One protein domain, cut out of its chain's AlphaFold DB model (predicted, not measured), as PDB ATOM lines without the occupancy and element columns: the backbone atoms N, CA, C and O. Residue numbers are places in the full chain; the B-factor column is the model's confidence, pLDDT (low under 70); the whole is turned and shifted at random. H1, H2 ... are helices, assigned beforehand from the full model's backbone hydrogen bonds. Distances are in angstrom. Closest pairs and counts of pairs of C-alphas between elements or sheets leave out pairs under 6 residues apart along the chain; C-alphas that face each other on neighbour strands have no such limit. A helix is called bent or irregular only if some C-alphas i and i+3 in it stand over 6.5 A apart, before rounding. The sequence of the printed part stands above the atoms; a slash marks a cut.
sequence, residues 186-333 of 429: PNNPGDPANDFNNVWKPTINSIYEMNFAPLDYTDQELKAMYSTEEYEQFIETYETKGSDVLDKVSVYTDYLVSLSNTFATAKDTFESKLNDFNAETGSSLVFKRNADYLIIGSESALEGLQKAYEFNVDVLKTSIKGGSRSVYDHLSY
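This is residues 186 to 333 of the 429 residues of an uncharacterized protein of Culicoidibacter larvae (UniProt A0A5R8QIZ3). A rod is built along one very long helix, H3; H4 folds back along part of it, H1 packs on both, and small H2 and H5 pack together near H3's beginning. Beyond H4, unnamed residues 282 to 293 return from H3's far end. The printed part has 148 residues with five named helices, H1 to H5 in order along the chain, and no named strand; its class is all helix, and it is extended, with a radius of gyration of the C-alphas of 23.0 A and spans of 82 by 26 by 19 A.

H1 is residues 195 to 209, from C-alpha 195 at (37.519, -31.892, 41.151), 17.0 A, irregular: C-alphas 204 and 207 are 7.5 A apart. H2 is 219 to 224, 8.8 A; H3 228 to 281, 78.0 A; H4 294 to 318, 36.0 A; H5 327 to 331, 6.2 A, ending at (43.231, -49.215, 24.546).

H1, H3 and H4 form an up-and-down bundle, each running against the one before. H3, the hub, touches H4 with residues 235 to 260 alone, a hairpin at a shallow tilt of 13 degrees; the closest C-alphas, Val 257 and Ile 295, are 5.2 A apart. H1 touches H3 at a steep tilt of 45 degrees, closest C-alphas Trp 200 and Val 245, 5.4 A. H2 touches H5, closest C-alphas Leu 222 and Tyr 328, 4.9 A. Every O i to N i+4 pair is within hydrogen-bond range in H2, H3, H4 and H5, and 6 of 11 in H1.

The C-alphas farthest apart, Gly 282 and Gly 323, are 81.9 A apart. The printed part has no cut; the link H3 to H4 is long. Residues 320 to 324 have pLDDT under 70.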
ATOM      1  N   PRO A 186      28.344 -27.628  43.410       92.19
ATOM      2  CA  PRO A 186      29.679 -27.443  42.844       92.19
ATOM      3  C   PRO A 186      30.475 -26.379  43.612       92.19
ATOM      4  O   PRO A 186      29.919 -25.340  43.965       92.19
ATOM      5  N   ASN A 187      31.774 -26.620  43.809       94.38
ATOM      6  CA  ASN A 187      32.685 -25.752  44.570       94.38
ATOM      7  C   ASN A 187      32.370 -25.678  46.079       94.38
ATOM      8  O   ASN A 187      32.609 -24.655  46.723       94.38
ATOM      9  N   ASN A 188      31.802 -26.747  46.642       95.56
ATOM     10  CA  ASN A 188      31.525 -26.847  48.074       95.56
ATOM     11  C   ASN A 188      32.821 -26.986  48.905       95.56
ATOM     12  O   ASN A 188      33.869 -27.325  48.359       95.56
ATOM     13  N   PRO A 189      32.772 -26.789  50.235       95.25
ATOM     14  CA  PRO A 189      33.947 -26.922  51.101       95.25
ATOM     15  C   PRO A 189      34.688 -28.270  51.037       95.25
ATOM     16  O   PRO A 189      35.891 -28.296  51.285       95.25
ATOM     17  N   GLY A 190      33.999 -29.373  50.722       93.75
ATOM     18  CA  GLY A 190      34.613 -30.694  50.544       93.75
ATOM     19  C   GLY A 190      35.250 -30.914  49.169       93.75
ATOM     20  O   GLY A 190      36.092 -31.797  49.026       93.75
ATOM     21  N   ASP A 191      34.882 -30.107  48.172       95.81
ATOM     22  CA  ASP A 191      35.452 -30.100  46.822       95.81
ATOM     23  C   ASP A 191      35.404 -28.682  46.197       95.81
ATOM     24  O   ASP A 191      34.555 -28.389  45.340       95.81
ATOM     25  N   PRO A 192      36.300 -27.762  46.619       95.50
ATOM     26  CA  PRO A 192      36.220 -26.347  46.242       95.50
ATOM     27  C   PRO A 192      36.475 -26.064  44.758       95.50
ATOM     28  O   PRO A 192      36.069 -25.016  44.260       95.50
ATOM     29  N   ALA A 193      37.157 -26.972  44.055       96.19
ATOM     30  CA  ALA A 193      37.477 -26.850  42.632       96.19
ATOM     31  C   ALA A 193      36.543 -27.684  41.731       96.19
ATOM     32  O   ALA A 193      36.707 -27.693  40.505       96.19
ATOM     33  N   ASN A 194      35.549 -28.361  42.325       95.50
ATOM     34  CA  ASN A 194      34.690 -29.325  41.636       95.50
ATOM     35  C   ASN A 194      35.515 -30.438  40.947       95.50
ATOM     36  O   ASN A 194      35.194 -30.901  39.842       95.50
ATOM     37  N   ASP A 195      36.604 -30.851  41.592       96.38
ATOM     38  CA  ASP A 195      37.519 -31.892  41.151       96.38
ATOM     39  C   ASP A 195      36.818 -33.244  41.016       96.38
ATOM     40  O   ASP A 195      37.214 -34.023  40.152       96.38
ATOM     41  N   PHE A 196      35.737 -33.522  41.754       96.00
ATOM     42  CA  PHE A 196      34.946 -34.738  41.547       96.00
ATOM     43  C   PHE A 196      34.518 -34.880  40.081       96.00
ATOM     44  O   PHE A 196      34.679 -35.940  39.472       96.00
ATOM     45  N   ASN A 197      34.007 -33.797  39.489       94.62
ATOM     46  CA  ASN A 197      33.554 -33.787  38.100       94.62
ATOM     47  C   ASN A 197      34.669 -33.489  37.097       94.62
ATOM     48  O   ASN A 197      34.587 -33.975  35.969       94.62
ATOM     49  N   ASN A 198      35.673 -32.703  37.490       94.75
ATOM     50  CA  ASN A 198      36.699 -32.184  36.584       94.75
ATOM     51  C   ASN A 198      37.973 -33.042  36.529       94.75
ATOM     52  O   ASN A 198      38.676 -33.014  35.522       94.75
ATOM     53  N   VAL A 199      38.269 -33.805  37.586       95.94
ATOM     54  CA  VAL A 199      39.539 -34.527  37.759       95.94
ATOM     55  C   VAL A 199      39.306 -35.979  38.175       95.94
ATOM     56  O   VAL A 199      39.666 -36.885  37.438       95.94
ATOM     57  N   TRP A 200      38.668 -36.233  39.317       97.19
ATOM     58  CA  TRP A 200      38.578 -37.558  39.938       97.19
ATOM     59  C   TRP A 200      37.804 -38.563  39.076       97.19
ATOM     60  O   TRP A 200      38.360 -39.573  38.645       97.19
ATOM     61  N   LYS A 201      36.539 -38.272  38.746       96.94
ATOM     62  CA  LYS A 201      35.752 -39.133  37.851       96.94
ATOM     63  C   LYS A 201      36.402 -39.266  36.460       96.94
ATOM     64  O   LYS A 201      36.531 -40.402  36.000       96.94
ATOM     65  N   PRO A 202      36.860 -38.178  35.803       97.31
ATOM     66  CA  PRO A 202      37.593 -38.276  34.537       97.31
ATOM     67  C   PRO A 202      38.863 -39.134  34.588       97.31
ATOM     68  O   PRO A 202      39.120 -39.859  33.635       97.31
ATOM     69  N   THR A 203      39.638 -39.120  35.676       98.12
ATOM     70  CA  THR A 203      40.833 -39.973  35.820       98.12
ATOM     71  C   THR A 203      40.479 -41.452  35.727       98.12
ATOM     72  O   THR A 203      41.081 -42.173  34.932       98.12
ATOM     73  N   ILE A 204      39.465 -41.903  36.471       97.94
ATOM     74  CA  ILE A 204      39.022 -43.306  36.434       97.94
ATOM     75  C   ILE A 204      38.417 -43.659  35.071       97.94
ATOM     76  O   ILE A 204      38.717 -44.719  34.518       97.94
ATOM     77  N   ASN A 205      37.607 -42.758  34.511       97.56
ATOM     78  CA  ASN A 205      36.926 -42.958  33.234       97.56
ATOM     79  C   ASN A 205      37.821 -42.744  32.000       97.56
ATOM     80  O   ASN A 205      37.372 -43.032  30.890       97.56
ATOM     81  N   SER A 206      39.050 -42.252  32.171       96.12
ATOM     82  CA  SER A 206      39.940 -41.782  31.096       96.12
ATOM     83  C   SER A 206      40.100 -42.777  29.952       96.12
ATOM     84  O   SER A 206      40.059 -42.388  28.787       96.12
ATOM     85  N   ILE A 207      40.213 -44.066  30.278       93.31
ATOM     86  CA  ILE A 207      40.385 -45.132  29.292       93.31
ATOM     87  C   ILE A 207      39.111 -45.322  28.462       93.31
ATOM     88  O   ILE A 207      39.172 -45.295  27.239       93.31
ATOM     89  N   TYR A 208      37.953 -45.429  29.121       94.69
ATOM     90  CA  TYR A 208      36.661 -45.560  28.442       94.69
ATOM     91  C   TYR A 208      36.330 -44.327  27.591       94.69
ATOM     92  O   TYR A 208      35.777 -44.435  26.497       94.69
ATOM     93  N   GLU A 209      36.624 -43.137  28.111       94.12
ATOM     94  CA  GLU A 209      36.348 -41.864  27.442       94.12
ATOM     95  C   GLU A 209      37.404 -41.507  26.387       94.12
ATOM     96  O   GLU A 209      37.207 -40.547  25.643       94.12
ATOM     97  N   MET A 210      38.496 -42.280  26.300       93.62
ATOM     98  CA  MET A 210      39.671 -41.995  25.469       93.62
ATOM     99  C   MET A 210      40.183 -40.558  25.668       93.62
ATOM    100  O   MET A 210      40.590 -39.889  24.720       93.62
ATOM    101  N   ASN A 211      40.132 -40.077  26.914       94.94
ATOM    102  CA  ASN A 211      40.608 -38.762  27.327       94.94
ATOM    103  C   ASN A 211      41.654 -38.929  28.428       94.94
ATOM    104  O   ASN A 211      41.321 -39.136  29.596       94.94
ATOM    105  N   PHE A 212      42.922 -38.818  28.046       95.88
ATOM    106  CA  PHE A 212      44.055 -39.146  28.912       95.88
ATOM    107  C   PHE A 212      44.710 -37.932  29.571       95.88
ATOM    108  O   PHE A 212      45.650 -38.096  30.347       95.88
ATOM    109  N   ALA A 213      44.176 -36.728  29.342       95.75
ATOM    110  CA  ALA A 213      44.675 -35.514  29.980       95.75
ATOM    111  C   ALA A 213      44.730 -35.607  31.523       95.75
ATOM    112  O   ALA A 213      45.731 -35.172  32.086       95.75
ATOM    113  N   PRO A 214      43.758 -36.225  32.235       95.38
ATOM    114  CA  PRO A 214      43.854 -36.408  33.692       95.38
ATOM    115  C   PRO A 214      45.016 -37.319  34.146       95.38
ATOM    116  O   PRO A 214      45.466 -37.257  35.296       95.38
ATOM    117  N   LEU A 215      45.524 -38.164  33.243       96.06
ATOM    118  CA  LEU A 215      46.694 -39.016  33.463       96.06
ATOM    119  C   LEU A 215      48.012 -38.350  33.047       96.06
ATOM    120  O   LEU A 215      49.046 -39.002  33.123       96.06
ATOM    121  N   ASP A 216      47.982 -37.076  32.648       96.19
ATOM    122  CA  ASP A 216      49.118 -36.326  32.095       96.19
ATOM    123  C   ASP A 216      49.684 -36.923  30.796       96.19
ATOM    124  O   ASP A 216      50.864 -36.759  30.493       96.19
ATOM    125  N   TYR A 217      48.832 -37.583  30.003       96.69
ATOM    126  CA  TYR A 217      49.179 -38.053  28.665       96.69
ATOM    127  C   TYR A 217      48.371 -37.336  27.588       96.69
ATOM    128  O   TYR A 217      47.162 -37.116  27.701       96.69
ATOM    129  N   THR A 218      49.035 -37.054  26.477       96.62
ATOM    130  CA  THR A 218      48.401 -36.706  25.210       96.62
ATOM    131  C   THR A 218      48.176 -37.951  24.356       96.62
ATOM    132  O   THR A 218      48.935 -38.921  24.398       96.62
ATOM    133  N   ASP A 219      47.184 -37.886  23.468       95.69
ATOM    134  CA  ASP A 219      46.966 -38.916  22.447       95.69
ATOM    135  C   ASP A 219      48.221 -39.188  21.601       95.69
ATOM    136  O   ASP A 219      48.408 -40.301  21.115       95.69
ATOM    137  N   GLN A 220      49.067 -38.176  21.374       96.44
ATOM    138  CA  GLN A 220      50.293 -38.319  20.583       96.44
ATOM    139  C   GLN A 220      51.370 -39.103  21.332       96.44
ATOM    140  O   GLN A 220      52.007 -39.960  20.725       96.44
ATOM    141  N   GLU A 221      51.542 -38.850  22.630       96.56
ATOM    142  CA  GLU A 221      52.477 -39.602  23.474       96.56
ATOM    143  C   GLU A 221      52.075 -41.076  23.540       96.56
ATOM    144  O   GLU A 221      52.886 -41.947  23.237       96.56
ATOM    145  N   LEU A 222      50.794 -41.367  23.788       94.75
ATOM    146  CA  LEU A 222      50.304 -42.750  23.837       94.75
ATOM    147  C   LEU A 222      50.382 -43.470  22.484       94.75
ATOM    148  O   LEU A 222      50.512 -44.693  22.440       94.75
ATOM    149  N   LYS A 223      50.302 -42.733  21.368       94.62
ATOM    150  CA  LYS A 223      50.534 -43.279  20.021       94.62
ATOM    151  C   LYS A 223      52.007 -43.553  19.741       94.62
ATOM    152  O   LYS A 223      52.287 -44.349  18.856       94.62
ATOM    153  N   ALA A 224      52.929 -42.905  20.451       94.38
ATOM    154  CA  ALA A 224      54.367 -43.108  20.299       94.38
ATOM    155  C   ALA A 224      54.917 -44.257  21.165       94.38
ATOM    156  O   ALA A 224      56.027 -44.711  20.907       94.38
ATOM    157  N   MET A 225      54.142 -44.738  22.142       92.69
ATOM    158  CA  MET A 225      54.496 -45.840  23.045       92.69
ATOM    159  C   MET A 225      54.123 -47.201  22.435       92.69
ATOM    160  O   MET A 225      52.945 -47.452  22.181       92.69
ATOM    161  N   TYR A 226      55.096 -48.091  22.213       90.25
ATOM    162  CA  TYR A 226      54.936 -49.400  21.548       90.25
ATOM    163  C   TYR A 226      55.611 -50.575  22.275       90.25
ATOM    164  O   TYR A 226      55.375 -51.737  21.908       90.25
ATOM    165  N   SER A 227      56.483 -50.308  23.250       88.38
ATOM    166  CA  SER A 227      57.195 -51.348  23.995       88.38
ATOM    167  C   SER A 227      56.343 -51.918  25.135       88.38
ATOM    168  O   SER A 227      55.354 -51.323  25.567       88.38
ATOM    169  N   THR A 228      56.720 -53.102  25.620       88.38
ATOM    170  CA  THR A 228      56.083 -53.697  26.801       88.38
ATOM    171  C   THR A 228      56.310 -52.821  28.032       88.38
ATOM    172  O   THR A 228      55.369 -52.576  28.776       88.38
ATOM    173  N   GLU A 229      57.524 -52.296  28.205       90.94
ATOM    174  CA  GLU A 229      57.899 -51.424  29.323       90.94
ATOM    175  C   GLU A 229      57.098 -50.112  29.316       90.94
ATOM    176  O   GLU A 229      56.637 -49.664  30.360       90.94
ATOM    177  N   GLU A 230      56.873 -49.514  28.142       92.88
ATOM    178  CA  GLU A 230      56.037 -48.313  28.011       92.88
ATOM    179  C   GLU A 230      54.569 -48.614  28.363       92.88
ATOM    180  O   GLU A 230      53.904 -47.820  29.027       92.88
ATOM    181  N   TYR A 231      54.055 -49.784  27.971       91.19
ATOM    182  CA  TYR A 231      52.706 -50.211  28.346       91.19
ATOM    183  C   TYR A 231      52.580 -50.446  29.861       91.19
ATOM    184  O   TYR A 231      51.606 -50.013  30.475       91.19
ATOM    185  N   GLU A 232      53.577 -51.077  30.484       92.50
ATOM    186  CA  GLU A 232      53.649 -51.257  31.939       92.50
ATOM    187  C   GLU A 232      53.706 -49.910  32.675       92.50
ATOM    188  O   GLU A 232      52.985 -49.726  33.655       92.50
ATOM    189  N   GLN A 233      54.460 -48.935  32.157       94.25
ATOM    190  CA  GLN A 233      54.510 -47.578  32.707       94.25
ATOM    191  C   GLN A 233      53.148 -46.869  32.641       94.25
ATOM    192  O   GLN A 233      52.753 -46.178  33.588       94.25
ATOM    193  N   PHE A 234      52.401 -47.038  31.545       95.06
ATOM    194  CA  PHE A 234      51.036 -46.515  31.450       95.06
ATOM    195  C   PHE A 234      50.123 -47.142  32.515       95.06
ATOM    196  O   PHE A 234      49.394 -46.414  33.194       95.06
ATOM    197  N   ILE A 235      50.183 -48.469  32.693       94.75
ATOM    198  CA  ILE A 235      49.400 -49.176  33.720       94.75
ATOM    199  C   ILE A 235      49.746 -48.648  35.108       94.75
ATOM    200  O   ILE A 235      48.841 -48.287  35.854       94.75
ATOM    201  N   GLU A 236      51.034 -48.556  35.438       96.62
ATOM    202  CA  GLU A 236      51.497 -48.045  36.730       96.62
ATOM    203  C   GLU A 236      50.994 -46.615  36.981       96.62
ATOM    204  O   GLU A 236      50.539 -46.291  38.082       96.62
ATOM    205  N   THR A 237      50.995 -45.773  35.941       97.44
ATOM    206  CA  THR A 237      50.458 -44.406  36.015       97.44
ATOM    207  C   THR A 237      48.954 -44.409  36.305       97.44
ATOM    208  O   THR A 237      48.496 -43.653  37.166       97.44
ATOM    209  N   TYR A 238      48.184 -45.255  35.611       97.44
ATOM    210  CA  TYR A 238      46.741 -45.390  35.829       97.44
ATOM    211  C   TYR A 238      46.422 -45.924  37.228       97.44
ATOM    212  O   TYR A 238      45.550 -45.375  37.898       97.44
ATOM    213  N   GLU A 239      47.145 -46.945  37.695       97.81
ATOM    214  CA  GLU A 239      46.973 -47.508  39.038       97.81
ATOM    215  C   GLU A 239      47.264 -46.476  40.126       97.81
ATOM    216  O   GLU A 239      46.441 -46.258  41.013       97.81
ATOM    217  N   THR A 240      48.398 -45.782  40.024       97.94
ATOM    218  CA  THR A 240      48.811 -44.786  41.022       97.94
ATOM    219  C   THR A 240      47.808 -43.638  41.098       97.94
ATOM    220  O   THR A 240      47.254 -43.357  42.160       97.94
ATOM    221  N   LYS A 241      47.501 -43.003  39.959       98.00
ATOM    222  CA  LYS A 241      46.552 -41.881  39.929       98.00
ATOM    223  C   LYS A 241      45.126 -42.315  40.264       98.00
ATOM    224  O   LYS A 241      44.391 -41.541  40.872       98.00
ATOM    225  N   GLY A 242      44.722 -43.514  39.849       97.44
ATOM    226  CA  GLY A 242      43.401 -44.058  40.137       97.44
ATOM    227  C   GLY A 242      43.209 -44.337  41.624       97.44
ATOM    228  O   GLY A 242      42.211 -43.899  42.191       97.44
ATOM    229  N   SER A 243      44.191 -44.966  42.273       97.31
ATOM    230  CA  SER A 243      44.183 -45.190  43.722       97.31
ATOM    231  C   SER A 243      44.133 -43.870  44.498       97.31
ATOM    232  O   SER A 243      43.256 -43.696  45.341       97.31
ATOM    233  N   ASP A 244      44.991 -42.902  44.153       97.81
ATOM    234  CA  ASP A 244      44.999 -41.569  44.780       97.81
ATOM    235  C   ASP A 244      43.647 -40.849  44.645       97.81
ATOM    236  O   ASP A 244      43.226 -40.081  45.514       97.81
ATOM    237  N   VAL A 245      42.964 -41.053  43.519       97.62
ATOM    238  CA  VAL A 245      41.627 -40.513  43.277       97.62
ATOM    239  C   VAL A 245      40.578 -41.199  44.147       97.62
ATOM    240  O   VAL A 245      39.726 -40.502  44.697       97.62
ATOM    241  N   LEU A 246      40.620 -42.526  44.291       98.25
ATOM    242  CA  LEU A 246      39.677 -43.250  45.146       98.25
ATOM    243  C   LEU A 246      39.794 -42.810  46.610       98.25
ATOM    244  O   LEU A 246      38.767 -42.610  47.256       98.25
ATOM    245  N   ASP A 247      41.009 -42.546  47.093       98.12
ATOM    246  CA  ASP A 247      41.226 -41.994  48.436       98.12
ATOM    247  C   ASP A 247      40.567 -40.613  48.597       98.12
ATOM    248  O   ASP A 247      39.868 -40.358  49.582       98.12
ATOM    249  N   LYS A 248      40.707 -39.725  47.604       97.75
ATOM    250  CA  LYS A 248      40.057 -38.399  47.613       97.75
ATOM    251  C   LYS A 248      38.533 -38.496  47.556       97.75
ATOM    252  O   LYS A 248      37.845 -37.786  48.288       97.75
ATOM    253  N   VAL A 249      38.001 -39.381  46.714       97.44
ATOM    254  CA  VAL A 249      36.556 -39.620  46.593       97.44
ATOM    255  C   VAL A 249      35.991 -40.201  47.887       97.44
ATOM    256  O   VAL A 249      34.883 -39.834  48.271       97.44
ATOM    257  N   SER A 250      36.744 -41.058  48.576       98.06
ATOM    258  CA  SER A 250      36.373 -41.591  49.889       98.06
ATOM    259  C   SER A 250      36.223 -40.467  50.920       98.06
ATOM    260  O   SER A 250      35.151 -40.299  51.498       98.06
ATOM    261  N   VAL A 251      37.228 -39.591  51.040       98.00
ATOM    262  CA  VAL A 251      37.172 -38.416  51.934       98.00
ATOM    263  C   VAL A 251      36.008 -37.482  51.581       98.00
ATOM    264  O   VAL A 251      35.305 -36.992  52.466       98.00
ATOM    265  N   TYR A 252      35.771 -37.239  50.290       97.44
ATOM    266  CA  TYR A 252      34.642 -36.421  49.844       97.44
ATOM    267  C   TYR A 252      33.288 -37.074  50.160       97.44
ATOM    268  O   TYR A 252      32.347 -36.392  50.563       97.44
ATOM    269  N   THR A 253      33.193 -38.398  50.037       97.38
ATOM    270  CA  THR A 253      31.999 -39.170  50.405       97.38
ATOM    271  C   THR A 253      31.700 -39.025  51.895       97.38
ATOM    272  O   THR A 253      30.573 -38.678  52.245       97.38
ATOM    273  N   ASP A 254      32.703 -39.178  52.763       97.75
ATOM    274  CA  ASP A 254      32.551 -38.991  54.212       97.75
ATOM    275  C   ASP A 254      32.058 -37.580  54.565       97.75
ATOM    276  O   ASP A 254      31.167 -37.406  55.404       97.75
ATOM    277  N   TYR A 255      32.592 -36.560  53.886       97.94
ATOM    278  CA  TYR A 255      32.141 -35.177  54.031       97.94
ATOM    279  C   TYR A 255      30.651 -35.016  53.682       97.94
ATOM    280  O   TYR A 255      29.888 -34.441  54.463       97.94
ATOM    281  N   LEU A 256      30.207 -35.559  52.545       97.88
ATOM    282  CA  LEU A 256      28.811 -35.467  52.110       97.88
ATOM    283  C   LEU A 256      27.851 -36.262  53.004       97.88
ATOM    284  O   LEU A 256      26.735 -35.810  53.270       97.88
ATOM    285  N   VAL A 257      28.287 -37.416  53.513       96.94
ATOM    286  CA  VAL A 257      27.531 -38.201  54.498       96.94
ATOM    287  C   VAL A 257      27.371 -37.410  55.796       96.94
ATOM    288  O   VAL A 257      26.264 -37.309  56.328       96.94
ATOM    289  N   SER A 258      28.443 -36.784  56.289       96.94
ATOM    290  CA  SER A 258      28.393 -35.919  57.475       96.94
ATOM    291  C   SER A 258      27.436 -34.734  57.290       96.94
ATOM    292  O   SER A 258      26.628 -34.437  58.178       96.94
ATOM    293  N   LEU A 259      27.467 -34.100  56.115       97.56
ATOM    294  CA  LEU A 259      26.563 -33.012  55.751       97.56
ATOM    295  C   LEU A 259      25.091 -33.454  55.768       97.56
ATOM    296  O   LEU A 259      24.248 -32.778  56.364       97.56
ATOM    297  N   SER A 260      24.780 -34.601  55.155       97.00
ATOM    298  CA  SER A 260      23.424 -35.163  55.138       97.00
ATOM    299  C   SER A 260      22.935 -35.524  56.545       97.00
ATOM    300  O   SER A 260      21.831 -35.141  56.927       97.00
ATOM    301  N   ASN A 261      23.779 -36.155  57.368       97.19
ATOM    302  CA  ASN A 261      23.448 -36.490  58.759       97.19
ATOM    303  C   ASN A 261      23.165 -35.245  59.615       97.19
ATOM    304  O   ASN A 261      22.245 -35.237  60.439       97.19
ATOM    305  N   THR A 262      23.929 -34.171  59.404       96.94
ATOM    306  CA  THR A 262      23.715 -32.890  60.091       96.94
ATOM    307  C   THR A 262      22.353 -32.302  59.724       96.94
ATOM    308  O   THR A 262      21.587 -31.908  60.604       96.94
ATOM    309  N   PHE A 263      21.998 -32.310  58.437       97.31
ATOM    310  CA  PHE A 263      20.692 -31.825  57.994       97.31
ATOM    311  C   PHE A 263      19.537 -32.722  58.464       97.31
ATOM    312  O   PHE A 263      18.494 -32.214  58.871       97.31
ATOM    313  N   ALA A 264      19.724 -34.044  58.493       96.25
ATOM    314  CA  ALA A 264      18.750 -34.974  59.063       96.25
ATOM    315  C   ALA A 264      18.467 -34.667  60.545       96.25
ATOM    316  O   ALA A 264      17.308 -34.618  60.951       96.25
ATOM    317  N   THR A 265      19.503 -34.347  61.324       96.88
ATOM    318  CA  THR A 265      19.356 -33.936  62.733       96.88
ATOM    319  C   THR A 265      18.571 -32.625  62.868       96.88
ATOM    320  O   THR A 265      17.727 -32.492  63.759       96.88
ATOM    321  N   ALA A 266      18.799 -31.661  61.972       96.94
ATOM    322  CA  ALA A 266      18.027 -30.417  61.939       96.94
ATOM    323  C   ALA A 266      16.542 -30.670  61.619       96.94
ATOM    324  O   ALA A 266      15.671 -30.086  62.262       96.94
ATOM    325  N   LYS A 267      16.239 -31.595  60.693       96.12
ATOM    326  CA  LYS A 267      14.859 -32.037  60.416       96.12
ATOM    327  C   LYS A 267      14.200 -32.659  61.645       96.12
ATOM    328  O   LYS A 267      13.072 -32.301  61.962       96.12
ATOM    329  N   ASP A 268      14.895 -33.565  62.332       96.56
ATOM    330  CA  ASP A 268      14.389 -34.220  63.546       96.56
ATOM    331  C   ASP A 268      14.086 -33.198  64.647       96.56
ATOM    332  O   ASP A 268      13.025 -33.233  65.272       96.56
ATOM    333  N   THR A 269      15.002 -32.247  64.843       96.31
ATOM    334  CA  THR A 269      14.855 -31.176  65.834       96.31
ATOM    335  C   THR A 269      13.649 -30.301  65.513       96.31
ATOM    336  O   THR A 269      12.806 -30.068  66.379       96.31
ATOM    337  N   PHE A 270      13.527 -29.853  64.265       96.62
ATOM    338  CA  PHE A 270      12.418 -29.004  63.856       96.62
ATOM    339  C   PHE A 270      11.070 -29.739  63.889       96.62
ATOM    340  O   PHE A 270      10.086 -29.173  64.357       96.62
ATOM    341  N   GLU A 271      11.012 -31.013  63.488       96.06
ATOM    342  CA  GLU A 271       9.799 -31.832  63.610       96.06
ATOM    343  C   GLU A 271       9.362 -31.980  65.075       96.06
ATOM    344  O   GLU A 271       8.178 -31.840  65.381       96.06
ATOM    345  N   SER A 272      10.305 -32.177  66.002       96.25
ATOM    346  CA  SER A 272       9.998 -32.178  67.436       96.25
ATOM    347  C   SER A 272       9.420 -30.837  67.893       96.25
ATOM    348  O   SER A 272       8.404 -30.820  68.583       96.25
ATOM    349  N   LYS A 273      10.020 -29.712  67.484       95.75
ATOM    350  CA  LYS A 273       9.531 -28.368  67.839       95.75
ATOM    351  C   LYS A 273       8.167 -28.053  67.237       95.75
ATOM    352  O   LYS A 273       7.353 -27.402  67.883       95.75
ATOM    353  N   LEU A 274       7.889 -28.550  66.035       95.81
ATOM    354  CA  LEU A 274       6.573 -28.452  65.411       95.81
ATOM    355  C   LEU A 274       5.518 -29.239  66.198       95.81
ATOM    356  O   LEU A 274       4.394 -28.768  66.361       95.81
ATOM    357  N   ASN A 275       5.874 -30.425  66.698       95.38
ATOM    358  CA  ASN A 275       4.982 -31.232  67.527       95.38
ATOM    359  C   ASN A 275       4.694 -30.557  68.874       95.38
ATOM    360  O   ASN A 275       3.534 -30.526  69.284       95.38
ATOM    361  N   ASP A 276       5.710 -29.969  69.512       95.00
ATOM    362  CA  ASP A 276       5.537 -29.163  70.727       95.00
ATOM    363  C   ASP A 276       4.591 -27.980  70.456       95.00
ATOM    364  O   ASP A 276       3.611 -27.787  71.171       95.00
ATOM    365  N   PHE A 277       4.812 -27.246  69.358       95.75
ATOM    366  CA  PHE A 277       3.948 -26.139  68.940       95.75
ATOM    367  C   PHE A 277       2.494 -26.576  68.710       95.75
ATOM    368  O   PHE A 277       1.563 -25.917  69.174       95.75
ATOM    369  N   ASN A 278       2.274 -27.696  68.017       94.88
ATOM    370  CA  ASN A 278       0.936 -28.245  67.793       94.88
ATOM    371  C   ASN A 278       0.246 -28.630  69.112       94.88
ATOM    372  O   ASN A 278      -0.950 -28.392  69.267       94.88
ATOM    373  N   ALA A 279       0.987 -29.202  70.065       93.62
ATOM    374  CA  ALA A 279       0.456 -29.563  71.375       93.62
ATOM    375  C   ALA A 279       0.097 -28.329  72.220       93.62
ATOM    376  O   ALA A 279      -0.934 -28.336  72.889       93.62
ATOM    377  N   GLU A 280       0.917 -27.277  72.167       91.75
ATOM    378  CA  GLU A 280       0.705 -26.031  72.916       91.75
ATOM    379  C   GLU A 280      -0.422 -25.167  72.320       91.75
ATOM    380  O   GLU A 280      -1.157 -24.521  73.062       91.75
ATOM    381  N   THR A 281      -0.595 -25.166  70.993       89.31
ATOM    382  CA  THR A 281      -1.555 -24.277  70.300       89.31
ATOM    383  C   THR A 281      -2.827 -24.970  69.813       89.31
ATOM    384  O   THR A 281      -3.753 -24.303  69.354       89.31
ATOM    385  N   GLY A 282      -2.884 -26.303  69.849       89.44
ATOM    386  CA  GLY A 282      -3.957 -27.077  69.217       89.44
ATOM    387  C   GLY A 282      -3.901 -27.085  67.682       89.44
ATOM    388  O   GLY A 282      -4.854 -27.525  67.036       89.44
ATOM    389  N   SER A 283      -2.802 -26.606  67.089       90.00
ATOM    390  CA  SER A 283      -2.571 -26.651  65.643       90.00
ATOM    391  C   SER A 283      -2.365 -28.084  65.136       90.00
ATOM    392  O   SER A 283      -2.040 -29.005  65.884       90.00
ATOM    393  N   SER A 284      -2.531 -28.280  63.826       91.19
ATOM    394  CA  SER A 284      -2.353 -29.579  63.163       91.19
ATOM    395  C   SER A 284      -1.372 -29.498  61.990       91.19
ATOM    396  O   SER A 284      -1.654 -29.985  60.889       91.19
ATOM    397  N   LEU A 285      -0.240 -28.818  62.190       91.69
ATOM    398  CA  LEU A 285       0.807 -28.693  61.175       91.69
ATOM    399  C   LEU A 285       1.547 -30.024  60.997       91.69
ATOM    400  O   LEU A 285       1.789 -30.739  61.964       91.69
ATOM    401  N   VAL A 286       1.929 -30.357  59.762       90.69
ATOM    402  CA  VAL A 286       2.569 -31.643  59.441       90.69
ATOM    403  C   VAL A 286       3.924 -31.420  58.782       90.69
ATOM    404  O   VAL A 286       4.010 -30.756  57.747       90.69
ATOM    405  N   PHE A 287       4.962 -32.051  59.333       92.75
ATOM    406  CA  PHE A 287       6.292 -32.098  58.734       92.75
ATOM    407  C   PHE A 287       6.350 -33.187  57.651       92.75
ATOM    408  O   PHE A 287       6.306 -34.382  57.939       92.75
ATOM    409  N   LYS A 288       6.422 -32.795  56.374       89.81
ATOM    410  CA  LYS A 288       6.545 -33.744  55.254       89.81
ATOM    411  C   LYS A 288       7.991 -33.826  54.792       89.81
ATOM    412  O   LYS A 288       8.410 -33.008  53.983       89.81
ATOM    413  N   ARG A 289       8.720 -34.833  55.274       90.69
ATOM    414  CA  ARG A 289      10.120 -35.076  54.902       90.69
ATOM    415  C   ARG A 289      10.274 -35.254  53.394       90.69
ATOM    416  O   ARG A 289       9.738 -36.199  52.814       90.69
ATOM    417  N   ASN A 290      11.049 -34.370  52.781       90.81
ATOM    418  CA  ASN A 290      11.548 -34.572  51.430       90.81
ATOM    419  C   ASN A 290      12.688 -35.597  51.458       90.81
ATOM    420  O   ASN A 290      13.431 -35.703  52.440       90.81
ATOM    421  N   ALA A 291      12.813 -36.355  50.369       87.56
ATOM    422  CA  ALA A 291      13.888 -37.323  50.215       87.56
ATOM    423  C   ALA A 291      15.243 -36.615  50.071       87.56
ATOM    424  O   ALA A 291      15.388 -35.688  49.270       87.56
ATOM    425  N   ASP A 292      16.226 -37.106  50.821       91.94
ATOM    426  CA  ASP A 292      17.636 -36.776  50.662       91.94
ATOM    427  C   ASP A 292      18.343 -37.972  50.011       91.94
ATOM    428  O   ASP A 292      18.331 -39.080  50.546       91.94
ATOM    429  N   TYR A 293      18.924 -37.751  48.833       91.31
ATOM    430  CA  TYR A 293      19.650 -38.771  48.074       91.31
ATOM    431  C   TYR A 293      21.166 -38.645  48.216       91.31
ATOM    432  O   TYR A 293      21.888 -39.379  47.542       91.31
ATOM    433  N   LEU A 294      21.659 -37.727  49.053       95.06
ATOM    434  CA  LEU A 294      23.074 -37.387  49.095       95.06
ATOM    435  C   LEU A 294      23.931 -38.568  49.557       95.06
ATOM    436  O   LEU A 294      24.873 -38.902  48.850       95.06
ATOM    437  N   ILE A 295      23.549 -39.243  50.651       94.25
ATOM    438  CA  ILE A 295      24.249 -40.434  51.176       94.25
ATOM    439  C   ILE A 295      24.300 -41.539  50.118       94.25
ATOM    440  O   ILE A 295      25.376 -41.975  49.718       94.25
ATOM    441  N   ILE A 296      23.135 -41.943  49.600       93.00
ATOM    442  CA  ILE A 296      23.040 -43.015  48.599       93.00
ATOM    443  C   ILE A 296      23.846 -42.648  47.346       93.00
ATOM    444  O   ILE A 296      24.533 -43.494  46.774       93.00
ATOM    445  N   GLY A 297      23.764 -41.389  46.905       93.69
ATOM    446  CA  GLY A 297      24.471 -40.885  45.734       93.69
ATOM    447  C   GLY A 297      25.988 -40.867  45.911       93.69
ATOM    448  O   GLY A 297      26.696 -41.279  44.992       93.69
ATOM    449  N   SER A 298      26.490 -40.428  47.069       95.75
ATOM    450  CA  SER A 298      27.924 -40.387  47.368       95.75
ATOM    451  C   SER A 298      28.511 -41.788  47.548       95.75
ATOM    452  O   SER A 298      29.531 -42.100  46.939       95.75
ATOM    453  N   GLU A 299      27.829 -42.676  48.275       95.62
ATOM    454  CA  GLU A 299      28.251 -44.075  48.434       95.62
ATOM    455  C   GLU A 299      28.275 -44.811  47.086       95.62
ATOM    456  O   GLU A 299      29.262 -45.462  46.739       95.62
ATOM    457  N   SER A 300      27.231 -44.630  46.267       95.31
ATOM    458  CA  SER A 300      27.175 -45.205  44.914       95.31
ATOM    459  C   SER A 300      28.266 -44.651  43.995       95.31
ATOM    460  O   SER A 300      28.680 -45.328  43.052       95.31
ATOM    461  N   ALA A 301      28.714 -43.410  44.219       96.00
ATOM    462  CA  ALA A 301      29.814 -42.821  43.467       96.00
ATOM    463  C   ALA A 301      31.150 -43.473  43.805       96.00
ATOM    464  O   ALA A 301      31.863 -43.873  42.885       96.00
ATOM    465  N   LEU A 302      31.453 -43.633  45.094       97.62
ATOM    466  CA  LEU A 302      32.657 -44.325  45.543       97.62
ATOM    467  C   LEU A 302      32.685 -45.771  45.034       97.62
ATOM    468  O   LEU A 302      33.639 -46.167  44.367       97.62
ATOM    469  N   GLU A 303      31.608 -46.530  45.255       97.50
ATOM    470  CA  GLU A 303      31.515 -47.928  44.818       97.50
ATOM    471  C   GLU A 303      31.617 -48.056  43.290       97.50
ATOM    472  O   GLU A 303      32.306 -48.931  42.764       97.50
ATOM    473  N   GLY A 304      30.935 -47.177  42.554       97.44
ATOM    474  CA  GLY A 304      30.939 -47.184  41.097       97.44
ATOM    475  C   GLY A 304      32.301 -46.834  40.496       97.44
ATOM    476  O   GLY A 304      32.723 -47.478  39.533       97.44
ATOM    477  N   LEU A 305      32.999 -45.848  41.066       97.94
ATOM    478  CA  LEU A 305      34.359 -45.488  40.661       97.94
ATOM    479  C   LEU A 305      35.354 -46.594  41.012       97.94
ATOM    480  O   LEU A 305      36.175 -46.943  40.168       97.94
ATOM    481  N   GLN A 306      35.239 -47.200  42.195       98.25
ATOM    482  CA  GLN A 306      36.082 -48.322  42.597       98.25
ATOM    483  C   GLN A 306      35.911 -49.519  41.653       98.25
ATOM    484  O   GLN A 306      36.895 -50.039  41.133       98.25
ATOM    485  N   LYS A 307      34.669 -49.904  41.339       97.94
ATOM    486  CA  LYS A 307      34.391 -50.980  40.373       97.94
ATOM    487  C   LYS A 307      34.961 -50.681  38.990       97.94
ATOM    488  O   LYS A 307      35.497 -51.579  38.345       97.94
ATOM    489  N   ALA A 308      34.830 -49.438  38.522       97.69
ATOM    490  CA  ALA A 308      35.374 -49.034  37.230       97.69
ATOM    491  C   ALA A 308      36.902 -49.104  37.208       97.69
ATOM    492  O   ALA A 308      37.470 -49.660  36.270       97.69
ATOM    493  N   TYR A 309      37.547 -48.610  38.262       98.06
ATOM    494  CA  TYR A 309      38.988 -48.698  38.452       98.06
ATOM    495  C   TYR A 309      39.478 -50.151  38.438       98.06
ATOM    496  O   TYR A 309      40.296 -50.510  37.594       98.06
ATOM    497  N   GLU A 310      38.937 -51.003  39.314       97.31
ATOM    498  CA  GLU A 310      39.362 -52.400  39.467       97.31
ATOM    499  C   GLU A 310      39.202 -53.194  38.167       97.31
ATOM    500  O   GLU A 310      40.120 -53.901  37.747       97.31
ATOM    501  N   PHE A 311      38.060 -53.037  37.491       96.69
ATOM    502  CA  PHE A 311      37.809 -53.696  36.213       96.69
ATOM    503  C   PHE A 311      38.795 -53.237  35.135       96.69
ATOM    504  O   PHE A 311      39.352 -54.056  34.407       96.69
ATOM    505  N   ASN A 312      39.029 -51.928  35.029       95.62
ATOM    506  CA  ASN A 312      39.931 -51.386  34.022       95.62
ATOM    507  C   ASN A 312      41.385 -51.814  34.280       95.62
ATOM    508  O   ASN A 312      42.077 -52.174  33.329       95.62
ATOM    509  N   VAL A 313      41.837 -51.857  35.539       95.44
ATOM    510  CA  VAL A 313      43.160 -52.392  35.909       95.44
ATOM    511  C   VAL A 313      43.301 -53.863  35.512       95.44
ATOM    512  O   VAL A 313      44.310 -54.237  34.911       95.44
ATOM    513  N   ASP A 314      42.298 -54.697  35.800       94.56
ATOM    514  CA  ASP A 314      42.312 -56.118  35.428       94.56
ATOM    515  C   ASP A 314      42.392 -56.301  33.904       94.56
ATOM    516  O   ASP A 314      43.247 -57.030  33.389       94.56
ATOM    517  N   VAL A 315      41.567 -55.564  33.157       91.81
ATOM    518  CA  VAL A 315      41.584 -55.579  31.688       91.81
ATOM    519  C   VAL A 315      42.940 -55.134  31.141       91.81
ATOM    520  O   VAL A 315      43.474 -55.778  30.236       91.81
ATOM    521  N   LEU A 316      43.528 -54.069  31.688       91.31
ATOM    522  CA  LEU A 316      44.840 -53.582  31.269       91.31
ATOM    523  C   LEU A 316      45.937 -54.634  31.482       91.31
ATOM    524  O   LEU A 316      46.706 -54.910  30.558       91.31
ATOM    525  N   LYS A 317      45.982 -55.245  32.671       90.31
ATOM    526  CA  LYS A 317      47.005 -56.231  33.056       90.31
ATOM    527  C   LYS A 317      46.879 -57.552  32.302       90.31
ATOM    528  O   LYS A 317      47.888 -58.162  31.959       90.31
ATOM    529  N   THR A 318      45.658 -57.989  32.004       87.44
ATOM    530  CA  THR A 318      45.411 -59.239  31.261       87.44
ATOM    531  C   THR A 318      45.628 -59.100  29.751       87.44
ATOM    532  O   THR A 318      45.786 -60.108  29.057       87.44
ATOM    533  N   SER A 319      45.680 -57.869  29.234       77.94
ATOM    534  CA  SER A 319      45.752 -57.590  27.794       77.94
ATOM    535  C   SER A 319      47.153 -57.275  27.264       77.94
ATOM    536  O   SER A 319      47.294 -57.059  26.059       77.94
ATOM    537  N   ILE A 320      48.192 -57.303  28.112       67.75
ATOM    538  CA  ILE A 320      49.581 -57.001  27.724       67.75
ATOM    539  C   ILE A 320      49.999 -57.873  26.526       67.75
ATOM    540  O   ILE A 320      50.171 -59.089  26.626       67.75
ATOM    541  N   LYS A 321      50.176 -57.238  25.362       61.81
ATOM    542  CA  LYS A 321      50.680 -57.864  24.133       61.81
ATOM    543  C   LYS A 321      51.759 -56.974  23.536       61.81
ATOM    544  O   LYS A 321      51.451 -56.038  22.805       61.81
ATOM    545  N   GLY A 322      53.018 -57.274  23.841       54.34
ATOM    546  CA  GLY A 322      54.151 -56.513  23.319       54.34
ATOM    547  C   GLY A 322      54.167 -56.417  21.783       54.34
ATOM    548  O   GLY A 322      53.900 -57.394  21.078       54.34
ATOM    549  N   GLY A 323      54.511 -55.228  21.274       59.03
ATOM    550  CA  GLY A 323      55.240 -55.053  20.012       59.03
ATOM    551  C   GLY A 323      54.464 -54.955  18.691       59.03
ATOM    552  O   GLY A 323      55.112 -54.951  17.648       59.03
ATOM    553  N   SER A 324      53.124 -54.873  18.669       69.69
ATOM    554  CA  SER A 324      52.372 -54.736  17.393       69.69
ATOM    555  C   SER A 324      51.382 -53.569  17.299       69.69
ATOM    556  O   SER A 324      50.903 -53.283  16.200       69.69
ATOM    557  N   ARG A 325      51.067 -52.884  18.405       84.19
ATOM    558  CA  ARG A 325      50.161 -51.721  18.453       84.19
ATOM    559  C   ARG A 325      50.679 -50.707  19.465       84.19
ATOM    560  O   ARG A 325      51.347 -51.111  20.412       84.19
ATOM    561  N   SER A 326      50.371 -49.428  19.253       90.50
ATOM    562  CA  SER A 326      50.658 -48.397  20.254       90.50
ATOM    563  C   SER A 326      49.784 -48.596  21.496       90.50
ATOM    564  O   SER A 326      48.751 -49.270  21.407       90.50
ATOM    565  N   VAL A 327      50.144 -47.987  22.630       90.50
ATOM    566  CA  VAL A 327      49.290 -47.964  23.833       90.50
ATOM    567  C   VAL A 327      47.907 -47.423  23.469       90.50
ATOM    568  O   VAL A 327      46.909 -48.101  23.700       90.50
ATOM    569  N   TYR A 328      47.836 -46.263  22.805       92.38
ATOM    570  CA  TYR A 328      46.567 -45.649  22.393       92.38
ATOM    571  C   TYR A 328      45.703 -46.590  21.545       92.38
ATOM    572  O   TYR A 328      44.520 -46.800  21.826       92.38
ATOM    573  N   ASP A 329      46.300 -47.180  20.505       89.69
ATOM    574  CA  ASP A 329      45.571 -48.076  19.615       89.69
ATOM    575  C   ASP A 329      45.121 -49.318  20.368       89.69
ATOM    576  O   ASP A 329      44.011 -49.774  20.140       89.69
ATOM    577  N   HIS A 330      45.935 -49.863  21.270       88.06
ATOM    578  CA  HIS A 330      45.566 -51.026  22.065       88.06
ATOM    579  C   HIS A 330      44.343 -50.748  22.950       88.06
ATOM    580  O   HIS A 330      43.378 -51.512  22.892       88.06
ATOM    581  N   LEU A 331      44.343 -49.625  23.680       89.50
ATOM    582  CA  LEU A 331      43.231 -49.215  24.546       89.50
ATOM    583  C   LEU A 331      41.915 -49.080  23.769       89.50
ATOM    584  O   LEU A 331      40.876 -49.491  24.271       89.50
ATOM    585  N   SER A 332      41.943 -48.620  22.514       85.19
ATOM    586  CA  SER A 332      40.724 -48.473  21.699       85.19
ATOM    587  C   SER A 332      39.978 -49.787  21.382       85.19
ATOM    588  O   SER A 332      38.827 -49.743  20.946       85.19
ATOM    589  N   TYR A 333      40.601 -50.956  21.598       82.69
ATOM    590  CA  TYR A 333      39.983 -52.276  21.376       82.69
ATOM    591  C   TYR A 333      39.653 -53.035  22.667       82.69
ATOM    592  O   TYR A 333      39.121 -54.147  22.584       82.69
TER     593      TYR A 333